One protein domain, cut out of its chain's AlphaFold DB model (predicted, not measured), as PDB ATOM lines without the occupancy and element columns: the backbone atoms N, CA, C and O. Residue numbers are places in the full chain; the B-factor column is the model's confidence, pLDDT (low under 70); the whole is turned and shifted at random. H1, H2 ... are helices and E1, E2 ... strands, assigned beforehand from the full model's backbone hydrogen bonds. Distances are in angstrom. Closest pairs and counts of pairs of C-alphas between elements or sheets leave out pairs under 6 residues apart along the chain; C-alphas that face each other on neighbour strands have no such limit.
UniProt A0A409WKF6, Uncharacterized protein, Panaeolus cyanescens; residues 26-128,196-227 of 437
ATOM      1  N   GLY A  26     133.750 107.051  81.465       43.03
ATOM      2  CA  GLY A  26     134.472 105.960  82.119       43.03
ATOM      3  C   GLY A  26     133.575 104.982  82.877       43.03
ATOM      4  O   GLY A  26     133.594 103.788  82.605       43.03
ATOM      5  N   GLU A  27     132.753 105.474  83.804       52.25
ATOM      6  CA  GLU A  27     132.069 104.625  84.801       52.25
ATOM      7  C   GLU A  27     130.756 103.970  84.322       52.25
ATOM      8  O   GLU A  27     130.026 103.378  85.120       52.25
ATOM      9  N   ARG A  28     130.427 104.049  83.026       60.31
ATOM     10  CA  ARG A  28     129.176 103.491  82.494       60.31
ATOM     11  C   ARG A  28     129.194 101.959  82.561       60.31
ATOM     12  O   ARG A  28     129.907 101.301  81.811       60.31
ATOM     13  N   GLN A  29     128.355 101.395  83.430       58.62
ATOM     14  CA  GLN A  29     128.187  99.949  83.588       58.62
ATOM     15  C   GLN A  29     127.740  99.297  82.264       58.62
ATOM     16  O   GLN A  29     126.610  99.485  81.816       58.62
ATOM     17  N   THR A  30     128.628  98.508  81.650       72.50
ATOM     18  CA  THR A  30     128.409  97.870  80.339       72.50
ATOM     19  C   THR A  30     127.503  96.644  80.383       72.50
ATOM     20  O   THR A  30     126.941  96.290  79.353       72.50
ATOM     21  N   VAL A  31     127.336  95.995  81.540       84.50
ATOM     22  CA  VAL A  31     126.499  94.794  81.702       84.50
ATOM     23  C   VAL A  31     125.518  94.989  82.851       84.50
ATOM     24  O   VAL A  31     125.921  95.277  83.977       84.50
ATOM     25  N   THR A  32     124.232  94.790  82.579       87.25
ATOM     26  CA  THR A  32     123.143  94.820  83.565       87.25
ATOM     27  C   THR A  32     122.381  93.498  83.557       87.25
ATOM     28  O   THR A  32     122.312  92.823  82.531       87.25
ATOM     29  N   LEU A  33     121.824  93.117  84.708       88.12
ATOM     30  CA  LEU A  33     121.108  91.855  84.911       88.12
ATOM     31  C   LEU A  33     119.635  92.149  85.225       88.12
ATOM     32  O   LEU A  33     119.333  93.132  85.909       88.12
ATOM     33  N   HIS A  34     118.728  91.322  84.715       88.50
ATOM     34  CA  HIS A  34     117.287  91.481  84.893       88.50
ATOM     35  C   HIS A  34     116.812  91.025  86.292       88.50
ATOM     36  O   HIS A  34     117.108  89.914  86.732       88.50
ATOM     37  N   ASP A  35     116.039  91.871  86.986       88.69
ATOM     38  CA  ASP A  35     115.355  91.551  88.252       88.69
ATOM     39  C   ASP A  35     113.841  91.750  88.034       88.69
ATOM     40  O   ASP A  35     113.363  92.884  88.139       88.69
ATOM     41  N   PRO A  36     113.098  90.691  87.649       87.94
ATOM     42  CA  PRO A  36     111.782  90.833  87.031       87.94
ATOM     43  C   PRO A  36     110.706  91.367  87.982       87.94
ATOM     44  O   PRO A  36     110.595  90.970  89.152       87.94
ATOM     45  N   ARG A  37     109.860  92.244  87.440       87.25
ATOM     46  CA  ARG A  37     108.683  92.858  88.073       87.25
ATOM     47  C   ARG A  37     107.508  91.869  88.156       87.25
ATOM     48  O   ARG A  37     107.478  90.908  87.395       87.25
ATOM     49  N   PRO A  38     106.471  92.118  88.980       87.81
ATOM     50  CA  PRO A  38     105.296  91.238  89.071       87.81
ATOM     51  C   PRO A  38     104.606  90.893  87.739       87.81
ATOM     52  O   PRO A  38     104.108  89.780  87.593       87.81
ATOM     53  N   ALA A  39     104.618  91.803  86.756       85.50
ATOM     54  CA  ALA A  39     104.100  91.556  85.405       85.50
ATOM     55  C   ALA A  39     105.017  90.661  84.537       85.50
ATOM     56  O   ALA A  39     104.550  90.000  83.616       85.50
ATOM     57  N   GLU A  40     106.312  90.614  84.857       89.00
ATOM     58  CA  GLU A  40     107.373  89.871  84.158       89.00
ATOM     59  C   GLU A  40     107.581  88.457  84.743       89.00
ATOM     60  O   GLU A  40     108.167  87.584  84.103       89.00
ATOM     61  N   TRP A  41     107.043  88.194  85.940       90.06
ATOM     62  CA  TRP A  41     107.094  86.899  86.635       90.06
ATOM     63  C   TRP A  41     106.508  85.678  85.892       90.06
ATOM     64  O   TRP A  41     106.823  84.567  86.316       90.06
ATOM     65  N   PRO A  42     105.668  85.788  84.840       89.81
ATOM     66  CA  PRO A  42     105.336  84.649  83.978       89.81
ATOM     67  C   PRO A  42     106.430  84.253  82.981       89.81
ATOM     68  O   PRO A  42     106.348  83.163  82.426       89.81
ATOM     69  N   PHE A  43     107.385  85.143  82.702       88.81
ATOM     70  CA  PHE A  43     108.236  85.058  81.512       88.81
ATOM     71  C   PHE A  43     109.722  84.905  81.844       88.81
ATOM     72  O   PHE A  43     110.431  84.183  81.143       88.81
ATOM     73  N   PHE A  44     110.188  85.545  82.921       90.75
ATOM     74  CA  PHE A  44     111.609  85.623  83.268       90.75
ATOM     75  C   PHE A  44     111.941  84.965  84.610       90.75
ATOM     76  O   PHE A  44     111.179  85.063  85.579       90.75
ATOM     77  N   ASN A  45     113.101  84.318  84.673       90.62
ATOM     78  CA  ASN A  45     113.747  83.917  85.921       90.62
ATOM     79  C   ASN A  45     114.453  85.119  86.569       90.62
ATOM     80  O   ASN A  45     114.610  86.183  85.965       90.62
ATOM     81  N   ARG A  46     114.859  84.968  87.836       91.25
ATOM     82  CA  ARG A  46     115.599  86.003  88.564       91.25
ATOM     83  C   ARG A  46     117.098  85.700  88.555       91.25
ATOM     84  O   ARG A  46     117.529  84.750  89.205       91.25
ATOM     85  N   LEU A  47     117.873  86.581  87.928       90.31
ATOM     86  CA  LEU A  47     119.336  86.525  87.904       90.31
ATOM     87  C   LEU A  47     119.982  87.002  89.229       90.31
ATOM     88  O   LEU A  47     119.311  87.645  90.049       90.31
ATOM     89  N   PRO A  48     121.287  86.719  89.443       90.94
ATOM     90  CA  PRO A  48     122.049  87.223  90.585       90.94
ATOM     91  C   PRO A  48     122.115  88.754  90.661       90.94
ATOM     92  O   PRO A  48     122.014  89.471  89.664       90.94
ATOM     93  N   TYR A  49     122.333  89.265  91.866       86.44
ATOM     94  CA  TYR A  49     122.550  90.672  92.166       86.44
ATOM     95  C   TYR A  49     124.039  91.042  92.087       86.44
ATOM     96  O   TYR A  49     124.895  90.304  92.563       86.44
ATOM     97  N   SER A  50     124.363  92.224  91.557       84.62
ATOM     98  CA  SER A  50     125.743  92.727  91.457       84.62
ATOM     99  C   SER A  50     126.039  93.774  92.532       84.62
ATOM    100  O   SER A  50     125.304  94.757  92.665       84.62
ATOM    101  N   ALA A  51     127.134  93.616  93.287       74.94
ATOM    102  CA  ALA A  51     127.445  94.526  94.401       74.94
ATOM    103  C   ALA A  51     127.734  95.964  93.946       74.94
ATOM    104  O   ALA A  51     127.441  96.912  94.674       74.94
ATOM    105  N   LYS A  52     128.296  96.142  92.742       65.88
ATOM    106  CA  LYS A  52     128.617  97.474  92.203       65.88
ATOM    107  C   LYS A  52     127.413  98.184  91.593       65.88
ATOM    108  O   LYS A  52     127.420  99.412  91.525       65.88
ATOM    109  N   SER A  53     126.351  97.462  91.229       54.94
ATOM    110  CA  SER A  53     125.098  98.107  90.844       54.94
ATOM    111  C   SER A  53     124.380  98.677  92.072       54.94
ATOM    112  O   SER A  53     123.466  98.060  92.617       54.94
ATOM    113  N   LYS A  54     124.703  99.925  92.444       50.56
ATOM    114  CA  LYS A  54     123.669 100.845  92.950       50.56
ATOM    115  C   LYS A  54     122.589 100.869  91.874       50.56
ATOM    116  O   LYS A  54     122.789 101.555  90.879       50.56
ATOM    117  N   ARG A  55     121.535 100.052  92.027       48.41
ATOM    118  CA  ARG A  55     120.551  99.732  90.976       48.41
ATOM    119  C   ARG A  55     120.257 100.945  90.087       48.41
ATOM    120  O   ARG A  55     119.425 101.777  90.445       48.41
ATOM    121  N   ALA A  56     120.876 100.992  88.907       46.00
ATOM    122  CA  ALA A  56     120.255 101.638  87.767       46.00
ATOM    123  C   ALA A  56     118.952 100.849  87.571       46.00
ATOM    124  O   ALA A  56     119.029  99.645  87.299       46.00
ATOM    125  N   PRO A  57     117.774 101.429  87.869       53.16
ATOM    126  CA  PRO A  57     116.539 100.661  87.870       53.16
ATOM    127  C   PRO A  57     116.343 100.118  86.460       53.16
ATOM    128  O   PRO A  57     116.471 100.886  85.508       53.16
ATOM    129  N   CYS A  58     116.086  98.810  86.329       55.09
ATOM    130  CA  CYS A  58     115.962  98.178  85.018       55.09
ATOM    131  C   CYS A  58     114.991  98.992  84.166       55.09
ATOM    132  O   CYS A  58     113.820  99.146  84.525       55.09
ATOM    133  N   THR A  59     115.508  99.562  83.078       53.94
ATOM    134  CA  THR A  59     114.729 100.425  82.191       53.94
ATOM    135  C   THR A  59     113.767  99.617  81.334       53.94
ATOM    136  O   THR A  59     112.898 100.217  80.712       53.94
ATOM    137  N   CYS A  60     113.834  98.280  81.368       56.47
ATOM    138  CA  CYS A  60     112.690  97.429  81.057       56.47
ATOM    139  C   CYS A  60     111.422  97.992  81.726       56.47
ATOM    140  O   CYS A  60     111.429  98.289  82.920       56.47
ATOM    141  N   THR A  61     110.371  98.222  80.931       53.84
ATOM    142  CA  THR A  61     108.975  98.409  81.396       53.84
ATOM    143  C   THR A  61     108.731  99.378  82.567       53.84
ATOM    144  O   THR A  61     107.834  99.211  83.385       53.84
ATOM    145  N   ALA A  62     109.494 100.470  82.667       44.78
ATOM    146  CA  ALA A  62     109.152 101.577  83.564       44.78
ATOM    147  C   ALA A  62     108.087 102.503  82.938       44.78
ATOM    148  O   ALA A  62     108.372 103.657  82.612       44.78
ATOM    149  N   GLY A  63     106.862 102.007  82.745       46.16
ATOM    150  CA  GLY A  63     105.770 102.755  82.127       46.16
ATOM    151  C   GLY A  63     105.921 102.863  80.611       46.16
ATOM    152  O   GLY A  63     105.828 103.978  80.081       46.16
ATOM    153  N   SER A  64     106.166 101.743  79.927       51.88
ATOM    154  CA  SER A  64     106.179 101.700  78.456       51.88
ATOM    155  C   SER A  64     104.789 102.048  77.889       51.88
ATOM    156  O   SER A  64     103.793 102.092  78.617       51.88
ATOM    157  N   TYR A  65     104.695 102.328  76.585       52.62
ATOM    158  CA  TYR A  65     103.410 102.665  75.955       52.62
ATOM    159  C   TYR A  65     102.359 101.548  76.135       52.62
ATOM    160  O   TYR A  65     101.199 101.814  76.461       52.62
ATOM    161  N   TYR A  66     102.805 100.294  76.024       54.44
ATOM    162  CA  TYR A  66     102.004  99.077  76.165       54.44
ATOM    163  C   TYR A  66     101.372  98.937  77.556       54.44
ATOM    164  O   TYR A  66     100.218  98.534  77.647       54.44
ATOM    165  N   GLU A  67     102.067  99.322  78.631       54.16
ATOM    166  CA  GLU A  67     101.516  99.262  79.996       54.16
ATOM    167  C   GLU A  67     100.418 100.304  80.256       54.16
ATOM    168  O   GLU A  67      99.568 100.104  81.119       54.16
ATOM    169  N   LYS A  68     100.452 101.439  79.546       56.69
ATOM    170  CA  LYS A  68      99.529 102.565  79.775       56.69
ATOM    171  C   LYS A  68      98.276 102.488  78.908       56.69
ATOM    172  O   LYS A  68      97.201 102.846  79.381       56.69
ATOM    173  N   ASN A  69      98.419 102.024  77.667       54.59
ATOM    174  CA  ASN A  69      97.328 101.988  76.690       54.59
ATOM    175  C   ASN A  69      96.879 100.557  76.334       54.59
ATOM    176  O   ASN A  69      95.766 100.369  75.838       54.59
ATOM    177  N   GLY A  70      97.691  99.533  76.617       53.47
ATOM    178  CA  GLY A  70      97.288  98.135  76.491       53.47
ATOM    179  C   GLY A  70      96.356  97.714  77.628       53.47
ATOM    180  O   GLY A  70      96.621  97.968  78.799       53.47
ATOM    181  N   LYS A  71      95.267  97.006  77.302       46.53
ATOM    182  CA  LYS A  71      94.308  96.454  78.282       46.53
ATOM    183  C   LYS A  71      94.847  95.199  78.995       46.53
ATOM    184  O   LYS A  71      94.126  94.210  79.137       46.53
ATOM    185  N   VAL A  72      96.107  95.222  79.432       52.16
ATOM    186  CA  VAL A  72      96.726  94.142  80.215       52.16
ATOM    187  C   VAL A  72      96.051  94.112  81.587       52.16
ATOM    188  O   VAL A  72      96.295  94.964  82.438       52.16
ATOM    189  N   LYS A  73      95.126  93.166  81.789       50.75
ATOM    190  CA  LYS A  73      94.309  93.089  83.007       50.75
ATOM    191  C   LYS A  73      95.179  92.701  84.210       50.75
ATOM    192  O   LYS A  73      95.455  91.521  84.421       50.75
ATOM    193  N   SER A  74      95.536  93.690  85.029       52.41
ATOM    194  CA  SER A  74      96.288  93.557  86.292       52.41
ATOM    195  C   SER A  74      95.811  92.407  87.187       52.41
ATOM    196  O   SER A  74      96.617  91.714  87.803       52.41
ATOM    197  N   ASN A  75      94.501  92.157  87.199       51.66
ATOM    198  CA  ASN A  75      93.828  91.180  88.055       51.66
ATOM    199  C   ASN A  75      94.242  89.713  87.792       51.66
ATOM    200  O   ASN A  75      93.820  88.827  88.528       51.66
ATOM    201  N   PHE A  76      95.046  89.426  86.759       53.22
ATOM    202  CA  PHE A  76      95.574  88.079  86.501       53.22
ATOM    203  C   PHE A  76      96.867  87.753  87.283       53.22
ATOM    204  O   PHE A  76      97.284  86.597  87.335       53.22
ATOM    205  N   PHE A  77      97.514  88.752  87.901       54.94
ATOM    206  CA  PHE A  77      98.866  88.608  88.463       54.94
ATOM    207  C   PHE A  77      98.920  88.358  89.982       54.94
ATOM    208  O   PHE A  77      99.913  87.815  90.467       54.94
ATOM    209  N   GLU A  78      97.861  88.671  90.737       54.16
ATOM    210  CA  GLU A  78      97.858  88.760  92.217       54.16
ATOM    211  C   GLU A  78      98.113  87.446  92.995       54.16
ATOM    212  O   GLU A  78      98.070  87.436  94.226       54.16
ATOM    213  N   ARG A  79      98.372  86.318  92.318       57.94
ATOM    214  CA  ARG A  79      98.635  85.013  92.960       57.94
ATOM    215  C   ARG A  79      99.900  84.286  92.496       57.94
ATOM    216  O   ARG A  79     100.179  83.200  93.005       57.94
ATOM    217  N   ARG A  80     100.693  84.842  91.570       65.38
ATOM    218  CA  ARG A  80     101.980  84.223  91.198       65.38
ATOM    219  C   ARG A  80     103.037  84.527  92.265       65.38
ATOM    220  O   ARG A  80     103.175  85.661  92.712       65.38
ATOM    221  N   ARG A  81     103.788  83.504  92.685       76.50
ATOM    222  CA  ARG A  81     104.969  83.683  93.549       76.50
ATOM    223  C   ARG A  81     106.085  84.345  92.735       76.50
ATOM    224  O   ARG A  81     106.200  84.066  91.543       76.50
ATOM    225  N   ARG A  82     106.924  85.169  93.377       79.56
ATOM    226  CA  ARG A  82     108.144  85.703  92.746       79.56
ATOM    227  C   ARG A  82     108.985  84.536  92.202       79.56
ATOM    228  O   ARG A  82     109.137  83.556  92.942       79.56
ATOM    229  N   PRO A  83     109.532  84.625  90.974       80.06
ATOM    230  CA  PRO A  83     110.435  83.623  90.429       80.06
ATOM    231  C   PRO A  83     111.537  83.294  91.428       80.06
ATOM    232  O   PRO A  83     112.115  84.189  92.058       80.06
ATOM    233  N   ARG A  84     111.813  81.998  91.586       81.62
ATOM    234  CA  ARG A  84     113.033  81.574  92.264       81.62
ATOM    235  C   ARG A  84     114.222  81.981  91.394       81.62
ATOM    236  O   ARG A  84     114.105  82.119  90.179       81.62
ATOM    237  N   MET A  85     115.343  82.216  92.054       84.19
ATOM    238  CA  MET A  85     116.632  82.233  91.382       84.19
ATOM    239  C   MET A  85     116.979  80.778  91.033       84.19
ATOM    240  O   MET A  85     116.658  79.885  91.824       84.19
ATOM    241  N   SER A  86     117.565  80.541  89.862       82.62
ATOM    242  CA  SER A  86     117.938  79.197  89.403       82.62
ATOM    243  C   SER A  86     118.985  78.564  90.335       82.62
ATOM    244  O   SER A  86     119.774  79.266  90.972       82.62
ATOM    245  N   GLU A  87     118.966  77.239  90.486       82.00
ATOM    246  CA  GLU A  87     119.838  76.555  91.452       82.00
ATOM    247  C   GLU A  87     121.326  76.722  91.084       82.00
ATOM    248  O   GLU A  87     121.700  76.714  89.914       82.00
ATOM    249  N   GLY A  88     122.177  76.938  92.095       82.69
ATOM    250  CA  GLY A  88     123.606  77.248  91.925       82.69
ATOM    251  C   GLY A  88     123.950  78.738  91.749       82.69
ATOM    252  O   GLY A  88     125.107  79.116  91.896       82.69
ATOM    253  N   TYR A  89     122.976  79.622  91.509       88.06
ATOM    254  CA  TYR A  89     123.243  81.056  91.285       88.06
ATOM    255  C   TYR A  89     123.526  81.867  92.563       88.06
ATOM    256  O   TYR A  89     124.000  83.000  92.473       88.06
ATOM    257  N   HIS A  90     123.262  81.320  93.754       85.62
ATOM    258  CA  HIS A  90     123.442  82.038  95.023       85.62
ATOM    259  C   HIS A  90     124.895  82.459  95.285       85.62
ATOM    260  O   HIS A  90     125.125  83.561  95.777       85.62
ATOM    261  N   ASP A  91     125.875  81.658  94.862       90.94
ATOM    262  CA  ASP A  91     127.302  81.974  95.022       90.94
ATOM    263  C   ASP A  91     127.794  83.068  94.050       90.94
ATOM    264  O   ASP A  91     128.973  83.440  94.063       90.94
ATOM    265  N   LEU A  92     126.906  83.587  93.192       90.62
ATOM    266  CA  LEU A  92     127.154  84.689  92.261       90.62
ATOM    267  C   LEU A  92     126.637  86.044  92.783       90.62
ATOM    268  O   LEU A  92     127.052  87.083  92.258       90.62
ATOM    269  N   ASP A  93     125.780  86.059  93.814       89.50
ATOM    270  CA  ASP A  93     125.297  87.298  94.434       89.50
ATOM    271  C   ASP A  93     126.483  88.117  94.987       89.50
ATOM    272  O   ASP A  93     127.361  87.624  95.693       89.50
ATOM    273  N   GLY A  94     126.521  89.405  94.647       87.75
ATOM    274  CA  GLY A  94     127.569  90.342  95.053       87.75
ATOM    275  C   GLY A  94     128.795  90.409  94.132       87.75
ATOM    276  O   GLY A  94     129.647  91.274  94.339       87.75
ATOM    277  N   ARG A  95     128.897  89.585  93.082       89.44
ATOM    278  CA  ARG A  95     129.988  89.690  92.088       89.44
ATOM    279  C   ARG A  95     129.786  90.886  91.141       89.44
ATOM    280  O   ARG A  95     128.782  91.598  91.225       89.44
ATOM    281  N   ASN A  96     130.744  91.160  90.252       86.94
ATOM    282  CA  ASN A  96     130.549  92.149  89.186       86.94
ATOM    283  C   ASN A  96     129.635  91.569  88.091       86.94
ATOM    284  O   ASN A  96     129.642  90.366  87.846       86.94
ATOM    285  N   SER A  97     128.874  92.411  87.388       87.19
ATOM    286  CA  SER A  97     127.922  91.947  86.364       87.19
ATOM    287  C   SER A  97     128.597  91.276  85.163       87.19
ATOM    288  O   SER A  97     127.995  90.388  84.569       87.19
ATOM    289  N   SER A  98     129.841  91.646  84.839       84.00
ATOM    290  CA  SER A  98     130.695  90.934  83.873       84.00
ATOM    291  C   SER A  98     131.014  89.509  84.318       84.00
ATOM    292  O   SER A  98     130.961  88.570  83.530       84.00
ATOM    293  N   ASP A  99     131.339  89.350  85.597       87.31
ATOM    294  CA  ASP A  99     131.830  88.095  86.157       87.31
ATOM    295  C   ASP A  99     130.658  87.124  86.286       87.31
ATOM    296  O   ASP A  99     130.776  85.969  85.895       87.31
ATOM    297  N   ILE A 100     129.499  87.630  86.728       88.69
ATOM    298  CA  ILE A 100     128.225  86.906  86.712       88.69
ATOM    299  C   ILE A 100     127.899  86.467  85.282       88.69
ATOM    300  O   ILE A 100     127.684  85.284  85.065       88.69
ATOM    301  N   ALA A 101     127.926  87.373  84.296       87.62
ATOM    302  CA  ALA A 101     127.622  87.041  82.899       87.62
ATOM    303  C   ALA A 101     128.472  85.883  82.346       87.62
ATOM    304  O   ALA A 101     127.944  85.013  81.656       87.62
ATOM    305  N   ASN A 102     129.762  85.849  82.691       86.94
ATOM    306  CA  ASN A 102     130.665  84.762  82.314       86.94
ATOM    307  C   ASN A 102     130.409  83.476  83.127       86.94
ATOM    308  O   ASN A 102     130.465  82.381  82.577       86.94
ATOM    309  N   MET A 103     130.101  83.594  84.424       90.19
ATOM    310  CA  MET A 103     129.827  82.461  85.325       90.19
ATOM    311  C   MET A 103     128.448  81.814  85.117       90.19
ATOM    312  O   MET A 103     128.237  80.698  85.580       90.19
ATOM    313  N   LEU A 104     127.530  82.469  84.394       86.81
ATOM    314  CA  LEU A 104     126.270  81.874  83.929       86.81
ATOM    315  C   LEU A 104     126.470  80.818  82.817       86.81
ATOM    316  O   LEU A 104     125.508  80.132  82.484       86.81
ATOM    317  N   ASP A 105     127.676  80.709  82.234       86.62
ATOM    318  CA  ASP A 105     128.056  79.736  81.188       86.62
ATOM    319  C   ASP A 105     127.011  79.606  80.058       86.62
ATOM    320  O   ASP A 105     126.556  78.518  79.696       86.62
ATOM    321  N   ILE A 106     126.579  80.757  79.530       84.94
ATOM    322  CA  ILE A 106     125.435  80.869  78.616       84.94
ATOM    323  C   ILE A 106     125.731  80.158  77.286       84.94
ATOM    324  O   ILE A 106     126.512  80.638  76.462       84.94
ATOM    325  N   ARG A 107     125.054  79.028  77.051       83.69
ATOM    326  CA  ARG A 107     125.182  78.186  75.849       83.69
ATOM    327  C   ARG A 107     123.815  77.919  75.223       83.69
ATOM    328  O   ARG A 107     122.844  77.675  75.932       83.69
ATOM    329  N   GLY A 108     123.745  77.911  73.892       83.00
ATOM    330  CA  GLY A 108     122.510  77.609  73.165       83.00
ATOM    331  C   GLY A 108     122.530  78.038  71.692       83.00
ATOM    332  O   GLY A 108     123.552  78.529  71.205       83.00
ATOM    333  N   PRO A 109     121.413  77.843  70.966       76.44
ATOM    334  CA  PRO A 109     121.218  78.369  69.614       76.44
ATOM    335  C   PRO A 109     121.129  79.907  69.583       76.44
ATOM    336  O   PRO A 109     120.676  80.542  70.530       76.44
ATOM    337  N   LEU A 110     121.559  80.493  68.461       77.81
ATOM    338  CA  LEU A 110     121.700  81.937  68.228       77.81
ATOM    339  C   LEU A 110     120.445  82.527  67.549       77.81
ATOM    340  O   LEU A 110     120.251  82.291  66.355       77.81
ATOM    341  N   TYR A 111     119.628  83.317  68.259       76.81
ATOM    342  CA  TYR A 111     118.415  83.961  67.725       76.81
ATOM    343  C   TYR A 111     118.494  85.502  67.767       76.81
ATOM    344  O   TYR A 111     118.568  86.127  68.823       76.81
ATOM    345  N   VAL A 112     118.403  86.139  66.595       76.62
ATOM    346  CA  VAL A 112     118.629  87.586  66.423       76.62
ATOM    347  C   VAL A 112     117.313  88.321  66.160       76.62
ATOM    348  O   VAL A 112     116.680  88.062  65.139       76.62
ATOM    349  N   TYR A 113     116.940  89.273  67.023       77.88
ATOM    350  CA  TYR A 113     115.746  90.114  66.842       77.88
ATOM    351  C   TYR A 113     116.028  91.594  67.120       77.88
ATOM    352  O   TYR A 113     116.459  91.961  68.211       77.88
ATOM    353  N   ALA A 114     115.765  92.452  66.132       77.81
ATOM    354  CA  ALA A 114     115.967  93.900  66.202       77.81
ATOM    355  C   ALA A 114     114.631  94.661  66.265       77.81
ATOM    356  O   ALA A 114     113.614  94.171  65.779       77.81
ATOM    357  N   ARG A 115     114.657  95.866  66.843       75.88
ATOM    358  CA  ARG A 115     113.513  96.778  66.972       75.88
ATOM    359  C   ARG A 115     114.001  98.228  66.948       75.88
ATOM    360  O   ARG A 115     114.245  98.855  67.983       75.88
ATOM    361  N   GLY A 116     114.168  98.761  65.740       72.00
ATOM    362  CA  GLY A 116     114.680 100.113  65.520       72.00
ATOM    363  C   GLY A 116     116.159 100.199  65.892       72.00
ATOM    364  O   GLY A 116     116.992  99.599  65.218       72.00
ATOM    365  N   LYS A 117     116.486 100.941  66.957       61.62
ATOM    366  CA  LYS A 117     117.851 100.969  67.523       61.62
ATOM    367  C   LYS A 117     118.100  99.899  68.581       61.62
ATOM    368  O   LYS A 117     119.253  99.584  68.867       61.62
ATOM    369  N   GLU A 118     117.040  99.343  69.154       60.47
ATOM    370  CA  GLU A 118     117.170  98.254  70.109       60.47
ATOM    371  C   GLU A 118     117.297  96.905  69.429       60.47
ATOM    372  O   GLU A 118     116.967  96.701  68.257       60.47
ATOM    373  N   LEU A 119     117.766  95.958  70.225       59.81
ATOM    374  CA  LEU A 119     117.953  94.591  69.818       59.81
ATOM    375  C   LEU A 119     117.889  93.682  71.039       59.81
ATOM    376  O   LEU A 119     118.603  93.879  72.023       59.81
ATOM    377  N   VAL A 120     117.103  92.625  70.897       55.97
ATOM    378  CA  VAL A 120     117.081  91.499  71.814       55.97
ATOM    379  C   VAL A 120     118.082  90.479  71.323       55.97
ATOM    380  O   VAL A 120     117.843  89.723  70.378       55.97
ATOM    381  N   LEU A 121     119.210  90.440  72.032       57.78
ATOM    382  CA  LEU A 121     120.064  89.270  72.037       57.78
ATOM    383  C   LEU A 121     119.345  88.162  72.815       57.78
ATOM    384  O   LEU A 121     119.743  87.823  73.925       57.78
ATOM    385  N   ALA A 122     118.440  87.452  72.142       53.38
ATOM    386  CA  ALA A 122     118.376  85.998  72.300       53.38
ATOM    387  C   ALA A 122     119.600  85.356  71.597       53.38
ATOM    388  O   ALA A 122     119.501  84.331  70.927       53.38
ATOM    389  N   ILE A 123     120.768  85.985  71.821       47.00
ATOM    390  CA  ILE A 123     122.090  85.838  71.206       47.00
ATOM    391  C   ILE A 123     122.208  86.490  69.774       47.00
ATOM    392  O   ILE A 123     121.727  85.952  68.782       47.00
ATOM    393  N   GLY A 124     122.908  87.654  69.673       35.34
ATOM    394  CA  GLY A 124     123.210  88.520  68.471       35.34
ATOM    395  C   GLY A 124     122.301  89.780  68.291       35.34
ATOM    396  O   GLY A 124     121.163  89.693  68.724       35.34
ATOM    397  N   LYS A 125     122.596  90.981  67.703       34.09
ATOM    398  CA  LYS A 125     123.712  91.754  67.047       34.09
ATOM    399  C   LYS A 125     123.446  93.333  67.060       34.09
ATOM    400  O   LYS A 125     122.473  93.751  66.456       34.09
ATOM    401  N   LEU A 126     124.280  94.225  67.658       38.53
ATOM    402  CA  LEU A 126     123.967  95.596  68.240       38.53
ATOM    403  C   LEU A 126     124.219  96.914  67.427       38.53
ATOM    404  O   LEU A 126     124.870  96.880  66.385       38.53
ATOM    405  N   GLU A 127     123.818  98.093  67.979       40.25
ATOM    406  CA  GLU A 127     124.304  99.467  67.622       40.25
ATOM    407  C   GLU A 127     125.771  99.685  68.070       40.25
ATOM    408  O   GLU A 127     126.118 100.521  68.898       40.25
ATOM    409  N   GLY A 128     126.654  98.860  67.519       55.94
ATOM    410  CA  GLY A 128     128.101  98.887  67.703       55.94
ATOM    411  C   GLY A 128     128.750  97.950  66.685       55.94
ATOM    412  O   GLY A 128     128.055  97.196  65.996       55.94
ATOM    413  N   SER A 196     125.709  98.788  75.789       82.69
ATOM    414  CA  SER A 196     125.226  98.267  77.066       82.69
ATOM    415  C   SER A 196     124.486  96.955  76.820       82.69
ATOM    416  O   SER A 196     123.579  96.902  75.994       82.69
ATOM    417  N   PHE A 197     124.878  95.906  77.533       84.50
ATOM    418  CA  PHE A 197     124.219  94.607  77.532       84.50
ATOM    419  C   PHE A 197     123.212  94.542  78.681       84.50
ATOM    420  O   PHE A 197     123.499  94.953  79.812       84.50
ATOM    421  N   HIS A 198     122.040  93.985  78.396       86.94
ATOM    422  CA  HIS A 198     121.055  93.621  79.404       86.94
ATOM    423  C   HIS A 198     120.781  92.125  79.286       86.94
ATOM    424  O   HIS A 198     120.341  91.660  78.238       86.94
ATOM    425  N   ILE A 199     121.104  91.371  80.334       88.69
ATOM    426  CA  ILE A 199     120.952  89.917  80.357       88.69
ATOM    427  C   ILE A 199     119.620  89.590  81.023       88.69
ATOM    428  O   ILE A 199     119.379  89.983  82.165       88.69
ATOM    429  N   MET A 200     118.778  88.865  80.290       90.06
ATOM    430  CA  MET A 200     117.498  88.322  80.734       90.06
ATOM    431  C   MET A 200     117.571  86.792  80.677       90.06
ATOM    432  O   MET A 200     118.128  86.239  79.731       90.06
ATOM    433  N   GLU A 201     116.982  86.110  81.655       89.00
ATOM    434  CA  GLU A 201     116.840  84.650  81.670       89.00
ATOM    435  C   GLU A 201     115.356  84.309  81.495       89.00
ATOM    436  O   GLU A 201     114.522  84.819  82.243       89.00
ATOM    437  N   LEU A 202     115.007  83.483  80.506       89.38
ATOM    438  CA  LEU A 202     113.619  83.089  80.246       89.38
ATOM    439  C   LEU A 202     113.232  81.848  81.062       89.38
ATOM    440  O   LEU A 202     114.027  80.924  81.200       89.38
ATOM    441  N   GLN A 203     111.977  81.771  81.512       87.94
ATOM    442  CA  GLN A 203     111.420  80.558  82.141       87.94
ATOM    443  C   GLN A 203     111.222  79.400  81.150       87.94
ATOM    444  O   GLN A 203     110.968  78.263  81.554       87.94
ATOM    445  N   HIS A 204     111.287  79.681  79.847       85.38
ATOM    446  CA  HIS A 204     111.034  78.743  78.758       85.38
ATOM    447  C   HIS A 204     112.117  78.881  77.682       85.38
ATOM    448  O   HIS A 204     112.677  79.960  77.494       85.38
ATOM    449  N   VAL A 205     112.392  77.795  76.954       82.12
ATOM    450  CA  VAL A 205     113.357  77.796  75.842       82.12
ATOM    451  C   VAL A 205     112.929  78.820  74.785       82.12
ATOM    452  O   VAL A 205     111.775  78.827  74.353       82.12
ATOM    453  N   SER A 206     113.858  79.683  74.373       83.56
ATOM    454  CA  SER A 206     113.608  80.708  73.360       83.56
ATOM    455  C   SER A 206     113.313  80.095  71.988       83.56
ATOM    456  O   SER A 206     113.871  79.075  71.586       83.56
ATOM    457  N   SER A 207     112.421  80.747  71.248       82.50
ATOM    458  CA  SER A 207     112.041  80.372  69.888       82.50
ATOM    459  C   SER A 207     111.652  81.602  69.065       82.50
ATOM    460  O   SER A 207     111.285  82.649  69.610       82.50
ATOM    461  N   HIS A 208     111.631  81.453  67.740       82.38
ATOM    462  CA  HIS A 208     111.183  82.504  66.823       82.38
ATOM    463  C   HIS A 208     109.757  83.026  67.093       82.38
ATOM    464  O   HIS A 208     109.467  84.179  66.779       82.38
ATOM    465  N   THR A 209     108.864  82.225  67.691       86.38
ATOM    466  CA  THR A 209     107.508  82.683  68.045       86.38
ATOM    467  C   THR A 209     107.497  83.482  69.346       86.38
ATOM    468  O   THR A 209     106.842  84.524  69.404       86.38
ATOM    469  N   THR A 210     108.272  83.070  70.359       83.69
ATOM    470  CA  THR A 210     108.421  83.831  71.620       83.69
ATOM    471  C   THR A 210     109.026  85.221  71.408       83.69
ATOM    472  O   THR A 210     108.729  86.137  72.165       83.69
ATOM    473  N   LEU A 211     109.810  85.407  70.346       85.06
ATOM    474  CA  LEU A 211     110.511  86.654  70.027       85.06
ATOM    475  C   LEU A 211     109.822  87.463  68.911       85.06
ATOM    476  O   LEU A 211     110.467  88.255  68.237       85.06
ATOM    477  N   SER A 212     108.522  87.260  68.684       88.44
ATOM    478  CA  SER A 212     107.747  87.993  67.670       88.44
ATOM    479  C   SER A 212     106.955  89.170  68.271       88.44
ATOM    480  O   SER A 212     106.560  89.077  69.431       88.44
ATOM    481  N   PRO A 213     106.621  90.231  67.502       86.75
ATOM    482  CA  PRO A 213     105.775  91.342  67.972       86.75
ATOM    483  C   PRO A 213     104.388  90.944  68.503       86.75
ATOM    484  O   PRO A 213     103.741  91.727  69.193       86.75
ATOM    485  N   ALA A 214     103.922  89.734  68.179       87.75
ATOM    486  CA  ALA A 214     102.654  89.181  68.645       87.75
ATOM    487  C   ALA A 214     102.767  88.389  69.967       87.75
ATOM    488  O   ALA A 214     101.756  87.879  70.448       87.75
ATOM    489  N   SER A 215     103.966  88.232  70.542       89.00
ATOM    490  CA  SER A 215     104.162  87.462  71.774       89.00
ATOM    491  C   SER A 215     103.878  88.293  73.031       89.00
ATOM    492  O   SER A 215     104.173  89.485  73.094       89.00
ATOM    493  N   GLU A 216     103.346  87.654  74.078       89.19
ATOM    494  CA  GLU A 216     103.058  88.334  75.354       89.19
ATOM    495  C   GLU A 216     104.319  88.894  76.031       89.19
ATOM    496  O   GLU A 216     104.246  89.893  76.742       89.19
ATOM    497  N   ILE A 217     105.476  88.267  75.794       88.31
ATOM    498  CA  ILE A 217     106.762  88.697  76.347       88.31
ATOM    499  C   ILE A 217     107.338  89.917  75.609       88.31
ATOM    500  O   ILE A 217     108.100  90.670  76.210       88.31
ATOM    501  N   TRP A 218     106.965  90.158  74.343       88.56
ATOM    502  CA  TRP A 218     107.587  91.185  73.500       88.56
ATOM    503  C   TRP A 218     107.684  92.569  74.166       88.56
ATOM    504  O   TRP A 218     108.798  93.083  74.218       88.56
ATOM    505  N   PRO A 219     106.634  93.156  74.783       85.81
ATOM    506  CA  PRO A 219     106.731  94.469  75.434       85.81
ATOM    507  C   PRO A 219     107.740  94.559  76.590       85.81
ATOM    508  O   PRO A 219     108.111  95.669  76.978       85.81
ATOM    509  N   PHE A 220     108.162  93.419  77.148       86.75
ATOM    510  CA  PHE A 220     109.087  93.322  78.279       86.75
ATOM    511  C   PHE A 220     110.551  93.151  77.866       86.75
ATOM    512  O   PHE A 220     111.445  93.445  78.656       86.75
ATOM    513  N   LEU A 221     110.809  92.729  76.624       85.81
ATOM    514  CA  LEU A 221     112.160  92.517  76.095       85.81
ATOM    515  C   LEU A 221     112.939  93.831  75.840       85.81
ATOM    516  O   LEU A 221     114.150  93.809  75.619       85.81
ATOM    517  N   TRP A 222     112.244  94.970  75.862       85.94
ATOM    518  CA  TRP A 222     112.693  96.276  75.369       85.94
ATOM    519  C   TRP A 222     112.796  97.321  76.491       85.94
ATOM    520  O   TRP A 222     112.085  97.238  77.499       85.94
ATOM    521  N   SER A 223     113.633  98.355  76.335       82.56
ATOM    522  CA  SER A 223     113.666  99.445  77.323       82.56
ATOM    523  C   SER A 223     112.500 100.419  77.128       82.56
ATOM    524  O   SER A 223     112.094 100.739  76.012       82.56
ATOM    525  N   SER A 224     111.995 100.990  78.223       82.00
ATOM    526  CA  SER A 224     110.942 102.015  78.205       82.00
ATOM    527  C   SER A 224     111.372 103.328  77.535       82.00
ATOM    528  O   SER A 224     110.527 104.179  77.253       82.00
ATOM    529  N   SER A 225     112.667 103.488  77.246       82.88
ATOM    530  CA  SER A 225     113.225 104.557  76.411       82.88
ATOM    531  C   SER A 225     112.970 104.386  74.908       82.88
ATOM    532  O   SER A 225     113.193 105.349  74.175       82.88
ATOM    533  N   HIS A 226     112.491 103.226  74.442       86.94
ATOM    534  CA  HIS A 226     112.289 102.931  73.020       86.94
ATOM    535  C   HIS A 226     110.861 102.462  72.713       86.94
ATOM    536  O   HIS A 226     110.314 101.524  73.300       86.94
ATOM    537  N   GLY A 227     110.242 103.162  71.767       90.44
ATOM    538  CA  GLY A 227     108.867 102.958  71.340       90.44
ATOM    539  C   GLY A 227     108.742 101.849  70.297       90.44
ATOM    540  O   GLY A 227     109.750 101.243  69.919       90.44
TER     541      GLY A 227
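Overview. This is residues 26 to 128 and 196 to 227 of the 437 residues of an uncharacterized protein of Panaeolus cyanescens (UniProt A0A409WKF6). You will meet little regular structure: long loops wind round a small core, the parallel strand pair E1 and E4, with H3 packed on it. The hairpin of E2 and E3 lies near E4, and H1 sits far out. The 135 printed residues run E1 H1 H2 H3 E2 E3 E4, mixed class, 32 in named elements; they are compact, radius of gyration of the C-alphas 14.9 A, spanning 39 by 37 by 31 A.

Arrangement. Start at E1, residues 31 to 33, parallel to E4, residues 197 to 199, at 24 degrees; N 32 and O 197 are within hydrogen-bond range at 2.9 A. H1, residues 65 to 69, touches no helix. H2, residues 89 to 92, is close but not clearly touching H3, residues 97 to 103: their closest C-alphas, Leu 92 and Ile 100, are 6.1 A apart. The closest C-alphas of H3 and E1, Ser 97 and Val 31, are 5.6 A apart. E2, residues 111 to 115, and E3, residues 118 to 122, form an antiparallel hairpin, with N 120 and O 113 within hydrogen-bond range at 2.8 A. Every O i to N i+4 pair is within range in H1 and H3; H2 is too short for one.

Along the chain. Find C-alpha 31 at (126.499, 94.794, 81.702), where E1 begins. H3 runs 9.7 A, E2 13.7 A and E3 12.5 A. E4 ends at C-alpha 199, (120.952, 89.917, 80.357).

Size, cuts and confidence. Residues 129 to 195 are not printed; C-alphas 128 and 196 are 9.8 A apart. The links E1 to H1 and H1 to H2 are long. Confidence is under 70 at residues 26 to 29, 52 to 80 and 117 to 128.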